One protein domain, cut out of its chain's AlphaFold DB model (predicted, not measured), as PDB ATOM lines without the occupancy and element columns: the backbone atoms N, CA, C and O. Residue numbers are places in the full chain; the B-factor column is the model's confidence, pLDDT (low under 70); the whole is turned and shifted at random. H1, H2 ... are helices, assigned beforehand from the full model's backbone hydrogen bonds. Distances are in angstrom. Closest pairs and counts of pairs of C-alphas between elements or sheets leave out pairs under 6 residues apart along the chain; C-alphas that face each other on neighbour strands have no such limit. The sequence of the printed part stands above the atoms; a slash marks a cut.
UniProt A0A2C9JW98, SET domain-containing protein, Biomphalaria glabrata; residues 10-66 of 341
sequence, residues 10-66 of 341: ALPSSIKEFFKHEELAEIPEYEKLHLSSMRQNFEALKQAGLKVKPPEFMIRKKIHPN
ATOM      1  N   ALA A  10       7.895  39.159  16.500       52.59
ATOM      2  CA  ALA A  10       7.149  40.411  16.705       52.59
ATOM      3  C   ALA A  10       5.668  40.383  16.261       52.59
ATOM      4  O   ALA A  10       4.913  41.317  16.549       52.59
ATOM      5  N   LEU A  11       5.212  39.330  15.578       52.03
ATOM      6  CA  LEU A  11       3.905  39.315  14.902       52.03
ATOM      7  C   LEU A  11       2.678  39.153  15.826       52.03
ATOM      8  O   LEU A  11       1.689  39.844  15.578       52.03
ATOM      9  N   PRO A  12       2.684  38.377  16.929       53.53
ATOM     10  CA  PRO A  12       1.509  38.285  17.805       53.53
ATOM     11  C   PRO A  12       1.241  39.576  18.584       53.53
ATOM     12  O   PRO A  12       0.143  39.782  19.088       53.53
ATOM     13  N   SER A  13       2.243  40.450  18.718       57.66
ATOM     14  CA  SER A  13       2.144  41.684  19.501       57.66
ATOM     15  C   SER A  13       1.398  42.799  18.776       57.66
ATOM     16  O   SER A  13       0.818  43.655  19.438       57.66
ATOM     17  N   SER A  14       1.347  42.758  17.439       68.44
ATOM     18  CA  SER A  14       0.674  43.788  16.646       68.44
ATOM     19  C   SER A  14      -0.852  43.711  16.762       68.44
ATOM     20  O   SER A  14      -1.523  44.703  16.554       68.44
ATOM     21  N   ILE A  15      -1.455  42.583  17.139       77.25
ATOM     22  CA  ILE A  15      -2.926  42.479  17.215       77.25
ATOM     23  C   ILE A  15      -3.477  42.496  18.643       77.25
ATOM     24  O   ILE A  15      -4.683  42.644  18.819       77.25
ATOM     25  N   LYS A  16      -2.612  42.434  19.669       77.81
ATOM     26  CA  LYS A  16      -2.994  42.412  21.101       77.81
ATOM     27  C   LYS A  16      -3.884  43.580  21.526       77.81
ATOM     28  O   LYS A  16      -4.668  43.441  22.451       77.81
ATOM     29  N   GLU A  17      -3.772  44.723  20.855       79.88
ATOM     30  CA  GLU A  17      -4.561  45.926  21.149       79.88
ATOM     31  C   GLU A  17      -6.042  45.789  20.749       79.88
ATOM     32  O   GLU A  17      -6.883  46.542  21.243       79.88
ATOM     33  N   PHE A  18      -6.369  44.834  19.871       79.75
ATOM     34  CA  PHE A  18      -7.708  44.661  19.297       79.75
ATOM     35  C   PHE A  18      -8.497  43.483  19.889       79.75
ATOM     36  O   PHE A  18      -9.701  43.392  19.660       79.75
ATOM     37  N   PHE A  19      -7.854  42.621  20.683       80.88
ATOM     38  CA  PHE A  19      -8.459  41.422  21.278       80.88
ATOM     39  C   PHE A  19      -8.238  41.389  22.793       80.88
ATOM     40  O   PHE A  19      -7.233  41.903  23.289       80.88
ATOM     41  N   LYS A  20      -9.143  40.765  23.562       80.69
ATOM     42  CA  LYS A  20      -8.828  40.451  24.967       80.69
ATOM     43  C   LYS A  20      -7.776  39.343  25.031       80.69
ATOM     44  O   LYS A  20      -7.696  38.511  24.135       80.69
ATOM     45  N   HIS A  21      -7.007  39.291  26.117       75.50
ATOM     46  CA  HIS A  21      -5.963  38.274  26.286       75.50
ATOM     47  C   HIS A  21      -6.521  36.836  26.239       75.50
ATOM     48  O   HIS A  21      -5.866  35.945  25.706       75.50
ATOM     49  N   GLU A  22      -7.725  36.614  26.769       76.19
ATOM     50  CA  GLU A  22      -8.415  35.313  26.751       76.19
ATOM     51  C   GLU A  22      -8.863  34.936  25.332       76.19
ATOM     52  O   GLU A  22      -8.551  33.854  24.851       76.19
ATOM     53  N   GLU A  23      -9.481  35.873  24.611       75.44
ATOM     54  CA  GLU A  23      -9.913  35.683  23.219       75.44
ATOM     55  C   GLU A  23      -8.713  35.410  22.299       75.44
ATOM     56  O   GLU A  23      -8.756  34.534  21.444       75.44
ATOM     57  N   LEU A  24      -7.594  36.107  22.513       74.69
ATOM     58  CA  LEU A  24      -6.365  35.888  21.753       74.69
ATOM     59  C   LEU A  24      -5.707  34.536  22.065       74.69
ATOM     60  O   LEU A  24      -4.940  34.036  21.248       74.69
ATOM     61  N   ALA A  25      -5.966  33.943  23.233       78.19
ATOM     62  CA  ALA A  25      -5.482  32.606  23.563       78.19
ATOM     63  C   ALA A  25      -6.313  31.508  22.877       78.19
ATOM     64  O   ALA A  25      -5.766  30.456  22.563       78.19
ATOM     65  N   GLU A  26      -7.595  31.774  22.608       81.38
ATOM     66  CA  GLU A  26      -8.523  30.855  21.934       81.38
ATOM     67  C   GLU A  26      -8.378  30.851  20.403       81.38
ATOM     68  O   GLU A  26      -8.720  29.861  19.755       81.38
ATOM     69  N   ILE A  27      -7.849  31.929  19.814       77.44
ATOM     70  CA  ILE A  27      -7.597  32.012  18.369       77.44
ATOM     71  C   ILE A  27      -6.443  31.054  17.984       77.44
ATOM     72  O   ILE A  27      -5.396  31.076  18.636       77.44
ATOM     73  N   PRO A  28      -6.570  30.240  16.921       82.88
ATOM     74  CA  PRO A  28      -5.474  29.427  16.392       82.88
ATOM     75  C   PRO A  28      -4.263  30.267  15.953       82.88
ATOM     76  O   PRO A  28      -4.413  31.362  15.415       82.88
ATOM     77  N   GLU A  29      -3.042  29.746  16.102       73.31
ATOM     78  CA  GLU A  29      -1.810  30.489  15.759       73.31
ATOM     79  C   GLU A  29      -1.769  30.980  14.300       73.31
ATOM     80  O   GLU A  29      -1.354  32.111  14.039       73.31
ATOM     81  N   TYR A  30      -2.262  30.181  13.347       73.69
ATOM     82  CA  TYR A  30      -2.313  30.584  11.936       73.69
ATOM     83  C   TYR A  30      -3.239  31.792  11.702       73.69
ATOM     84  O   TYR A  30      -2.955  32.645  10.861       73.69
ATOM     85  N   GLU A  31      -4.321  31.906  12.474       80.69
ATOM     86  CA  GLU A  31      -5.263  33.018  12.381       80.69
ATOM     87  C   GLU A  31      -4.675  34.285  13.026       80.69
ATOM     88  O   GLU A  31      -4.813  35.378  12.474       80.69
ATOM     89  N   LYS A  32      -3.897  34.155  14.113       82.38
ATOM     90  CA  LYS A  32      -3.123  35.279  14.686       82.38
ATOM     91  C   LYS A  32      -2.111  35.838  13.686       82.38
ATOM     92  O   LYS A  32      -1.978  37.056  13.561       82.38
ATOM     93  N   LEU A  33      -1.415  34.957  12.965       77.50
ATOM     94  CA  LEU A  33      -0.494  35.331  11.888       77.50
ATOM     95  C   LEU A  33      -1.229  36.078  10.772       77.50
ATOM     96  O   LEU A  33      -0.801  37.162  10.378       77.50
ATOM     97  N   HIS A  34      -2.367  35.552  10.318       81.88
ATOM     98  CA  HIS A  34      -3.182  36.181   9.281       81.88
ATOM     99  C   HIS A  34      -3.660  37.589   9.677       81.88
ATOM    100  O   HIS A  34      -3.485  38.542   8.913       81.88
ATOM    101  N   LEU A  35      -4.196  37.751  10.892       84.81
ATOM    102  CA  LEU A  35      -4.647  39.041  11.422       84.81
ATOM    103  C   LEU A  35      -3.487  40.042  11.556       84.81
ATOM    104  O   LEU A  35      -3.651  41.227  11.256       84.81
ATOM    105  N   SER A  36      -2.300  39.576  11.952       83.75
ATOM    106  CA  SER A  36      -1.102  40.418  12.041       83.75
ATOM    107  C   SER A  36      -0.625  40.897  10.671       83.75
ATOM    108  O   SER A  36      -0.399  42.095  10.482       83.75
ATOM    109  N   SER A  37      -0.577  40.003   9.681       82.50
ATOM    110  CA  SER A  37      -0.265  40.353   8.290       82.50
ATOM    111  C   SER A  37      -1.283  41.341   7.714       82.50
ATOM    112  O   SER A  37      -0.917  42.305   7.041       82.50
ATOM    113  N   MET A  38      -2.570  41.165   8.026       84.88
ATOM    114  CA  MET A  38      -3.631  42.069   7.582       84.88
ATOM    115  C   MET A  38      -3.480  43.478   8.183       84.88
ATOM    116  O   MET A  38      -3.686  44.470   7.476       84.88
ATOM    117  N   ARG A  39      -3.054  43.588   9.452       85.81
ATOM    118  CA  ARG A  39      -2.705  44.874  10.087       85.81
ATOM    119  C   ARG A  39      -1.502  45.525   9.402       85.81
ATOM    120  O   ARG A  39      -1.578  46.702   9.051       85.81
ATOM    121  N   GLN A  40      -0.419  44.778   9.196       84.19
ATOM    122  CA  GLN A  40       0.806  45.299   8.575       84.19
ATOM    123  C   GLN A  40       0.555  45.801   7.150       84.19
ATOM    124  O   GLN A  40       0.979  46.902   6.799       84.19
ATOM    125  N   ASN A  41      -0.214  45.052   6.359       84.00
ATOM    126  CA  ASN A  41      -0.595  45.457   5.009       84.00
ATOM    127  C   ASN A  41      -1.429  46.746   5.018       84.00
ATOM    128  O   ASN A  41      -1.182  47.651   4.222       84.00
ATOM    129  N   PHE A  42      -2.382  46.879   5.946       87.62
ATOM    130  CA  PHE A  42      -3.160  48.111   6.090       87.62
ATOM    131  C   PHE A  42      -2.287  49.317   6.475       87.62
ATOM    132  O   PHE A  42      -2.439  50.399   5.903       87.62
ATOM    133  N   GLU A  43      -1.356  49.145   7.415       86.25
ATOM    134  CA  GLU A  43      -0.430  50.205   7.824       86.25
ATOM    135  C   GLU A  43       0.500  50.622   6.677       86.25
ATOM    136  O   GLU A  43       0.677  51.820   6.453       86.25
ATOM    137  N   ALA A  44       1.013  49.668   5.895       85.94
ATOM    138  CA  ALA A  44       1.831  49.941   4.715       85.94
ATOM    139  C   ALA A  44       1.058  50.737   3.647       85.94
ATOM    140  O   ALA A  44       1.549  51.748   3.142       85.94
ATOM    141  N   LEU A  45      -0.189  50.350   3.354       86.88
ATOM    142  CA  LEU A  45      -1.052  51.072   2.408       86.88
ATOM    143  C   LEU A  45      -1.359  52.496   2.894       86.88
ATOM    144  O   LEU A  45      -1.353  53.445   2.108       86.88
ATOM    145  N   LYS A  46      -1.569  52.671   4.204       86.25
ATOM    146  CA  LYS A  46      -1.771  53.988   4.815       86.25
ATOM    147  C   LYS A  46      -0.508  54.856   4.746       86.25
ATOM    148  O   LYS A  46      -0.620  56.047   4.460       86.25
ATOM    149  N   GLN A  47       0.677  54.282   4.974       87.12
ATOM    150  CA  GLN A  47       1.964  54.979   4.826       87.12
ATOM    151  C   GLN A  47       2.224  55.401   3.375       87.12
ATOM    152  O   GLN A  47       2.744  56.488   3.141       87.12
ATOM    153  N   ALA A  48       1.780  54.599   2.405       83.81
ATOM    154  CA  ALA A  48       1.816  54.937   0.983       83.81
ATOM    155  C   ALA A  48       0.791  56.020   0.569       83.81
ATOM    156  O   ALA A  48       0.678  56.347  -0.611       83.81
ATOM    157  N   GLY A  49       0.028  56.585   1.513       84.19
ATOM    158  CA  GLY A  49      -0.939  57.656   1.255       84.19
ATOM    159  C   GLY A  49      -2.251  57.188   0.615       84.19
ATOM    160  O   GLY A  49      -3.061  58.019   0.194       84.19
ATOM    161  N   LEU A  50      -2.495  55.875   0.553       78.94
ATOM    162  CA  LEU A  50      -3.722  55.312  -0.005       78.94
ATOM    163  C   LEU A  50      -4.865  55.416   1.012       78.94
ATOM    164  O   LEU A  50      -4.731  55.079   2.190       78.94
ATOM    165  N   LYS A  51      -6.039  55.863   0.550       83.81
ATOM    166  CA  LYS A  51      -7.262  55.914   1.365       83.81
ATOM    167  C   LYS A  51      -7.924  54.537   1.401       83.81
ATOM    168  O   LYS A  51      -8.896  54.291   0.690       83.81
ATOM    169  N   VAL A  52      -7.388  53.647   2.227       83.06
ATOM    170  CA  VAL A  52      -7.920  52.294   2.441       83.06
ATOM    171  C   VAL A  52      -8.805  52.233   3.688       83.06
ATOM    172  O   VAL A  52      -8.567  52.937   4.671       83.06
ATOM    173  N   LYS A  53      -9.860  51.410   3.650       84.00
ATOM    174  CA  LYS A  53     -10.687  51.133   4.835       84.00
ATOM    175  C   LYS A  53      -9.919  50.187   5.772       84.00
ATOM    176  O   LYS A  53      -9.300  49.254   5.265       84.00
ATOM    177  N   PRO A  54      -9.951  50.396   7.101       84.62
ATOM    178  CA  PRO A  54      -9.305  49.474   8.026       84.62
ATOM    179  C   PRO A  54      -9.942  48.076   7.973       84.62
ATOM    180  O   PRO A  54     -11.145  47.967   7.726       84.62
ATOM    181  N   PRO A  55      -9.164  47.014   8.229       84.38
ATOM    182  CA  PRO A  55      -9.694  45.683   8.491       84.38
ATOM    183  C   PRO A  55     -10.764  45.679   9.588       84.38
ATOM    184  O   PRO A  55     -10.689  46.444  10.549       84.38
ATOM    185  N   GLU A  56     -11.754  44.794   9.474       81.88
ATOM    186  CA  GLU A  56     -12.933  44.782  10.350       81.88
ATOM    187  C   GLU A  56     -12.584  44.626  11.839       81.88
ATOM    188  O   GLU A  56     -13.151  45.327  12.684       81.88
ATOM    189  N   PHE A  57     -11.596  43.780  12.153       82.50
ATOM    190  CA  PHE A  57     -11.115  43.570  13.523       82.50
ATOM    191  C   PHE A  57     -10.453  44.821  14.130       82.50
ATOM    192  O   PHE A  57     -10.409  44.956  15.347       82.50
ATOM    193  N   MET A  58     -10.001  45.776  13.304       83.06
ATOM    194  CA  MET A  58      -9.449  47.061  13.757       83.06
ATOM    195  C   MET A  58     -10.530  48.138  13.972       83.06
ATOM    196  O   MET A  58     -10.246  49.183  14.559       83.06
ATOM    197  N   ILE A  59     -11.764  47.923  13.488       75.50
ATOM    198  CA  ILE A  59     -12.851  48.924  13.504       75.50
ATOM    199  C   ILE A  59     -13.805  48.738  14.698       75.50
ATOM    200  O   ILE A  59     -14.411  49.711  15.156       75.50
ATOM    201  N   ARG A  60     -13.989  47.517  15.220       60.44
ATOM    202  CA  ARG A  60     -15.103  47.224  16.143       60.44
ATOM    203  C   ARG A  60     -14.736  47.299  17.631       60.44
ATOM    204  O   ARG A  60     -13.985  46.484  18.149       60.44
ATOM    205  N   LYS A  61     -15.424  48.183  18.368       50.44
ATOM    206  CA  LYS A  61     -15.728  47.982  19.797       50.44
ATOM    207  C   LYS A  61     -16.807  46.891  19.910       50.44
ATOM    208  O   LYS A  61     -17.908  47.101  19.417       50.44
ATOM    209  N   LYS A  62     -16.466  45.758  20.542       50.41
ATOM    210  CA  LYS A  62     -17.335  44.664  21.041       50.41
ATOM    211  C   LYS A  62     -18.710  44.522  20.360       50.41
ATOM    212  O   LYS A  62     -19.699  45.070  20.839       50.41
ATOM    213  N   ILE A  63     -18.795  43.679  19.334       40.16
ATOM    214  CA  ILE A  63     -20.037  42.969  19.001       40.16
ATOM    215  C   ILE A  63     -19.670  41.489  18.960       40.16
ATOM    216  O   ILE A  63     -18.849  41.085  18.142       40.16
ATOM    217  N   HIS A  64     -20.224  40.719  19.896       40.44
ATOM    218  CA  HIS A  64     -20.022  39.277  20.018       40.44
ATOM    219  C   HIS A  64     -20.294  38.562  18.682       40.44
ATOM    220  O   HIS A  64     -21.363  38.780  18.102       40.44
ATOM    221  N   PRO A  65     -19.403  37.679  18.201       40.72
ATOM    222  CA  PRO A  65     -19.757  36.745  17.152       40.72
ATOM    223  C   PRO A  65     -20.587  35.614  17.764       40.72
ATOM    224  O   PRO A  65     -20.148  34.903  18.663       40.72
ATOM    225  N   ASN A  66     -21.813  35.453  17.272       36.78
ATOM    226  CA  ASN A  66     -22.568  34.221  17.457       36.78
ATOM    227  C   ASN A  66     -21.732  33.085  16.847       36.78
ATOM    228  O   ASN A  66     -21.429  33.136  15.654       36.78
TER     229      ASN A  66
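Overview. This is residues 10 to 66 of the 341 residues of the protein "SET domain-containing protein" of Biomphalaria glabrata (UniProt A0A2C9JW98). One long helix, H2, makes the longest straight part of an open arrangement, and the chain on either side of it bends round, with the short helix H1 near its first end and the very short helix H3 beside its middle. After H2 the chain turns and folds back along it through residues 48 to 55 to reach H3, and residues 60 to 66 run on as a tail with no named element; no helix touches another. The printed part has 57 residues with three named helices, in the order H1, H2, H3, and no named strand. The class is all helix, and 29 of the 57 residues are in the named helices. The whole is only just compact, close to loose, with a radius of gyration of the C-alphas of 12.0 A, and it spans 35 by 26 by 15 A.

Along the chain. The printed part begins at Ala 10, and residues 10 to 20 come before the first named helix. H1 is residues 21 to 26, from C-alpha 21 at (-5.963, 38.274, 26.286), and is 9.0 A long from first to last C-alpha. H2 is residues 29 to 47 and is 27.1 A long, from C-alpha 29 at (-1.810, 30.489, 15.759) to C-alpha 47 at (1.964, 54.979, 4.826). H3 is residues 56 to 59, 5.2 A long, and ends at C-alpha 59 at (-12.851, 48.924, 13.504).

Arrangement. H1 and H2 are close but not clearly touching, and their closest C-alphas, those of Leu 24 and Lys 32, are 7.8 A apart. Their lines stand at a steep tilt of 58 degrees, and they run opposite ways. H2 and H3 are also close but not clearly touching, and their closest C-alphas, those of Arg 39 and Met 58, are 8.0 A apart. The centres of H2 and H3 are 11.3 A apart. H1 and H3 are apart. In H1 and H2 every pair of O i and N i+4 is within hydrogen-bond range; H3, with four residues, is too short for such a pair, and its one pair of O i and N i+3 is within range.

Size, cuts and confidence. The two C-alphas farthest apart, those of Ala 48 and Asn 66, are 36.0 A apart, and the first and last printed C-alphas, those of Ala 10 and Asn 66, are 30.4 A apart. The printed part has no cut. The link from H1 to H2 is tight, with 2 residues, and the link from H2 to H3 is short, with 8 residues. The mean pLDDT of the printed part is 74.9, and the model's confidence is low, under 70, at residues 10 to 14 and 60 to 66.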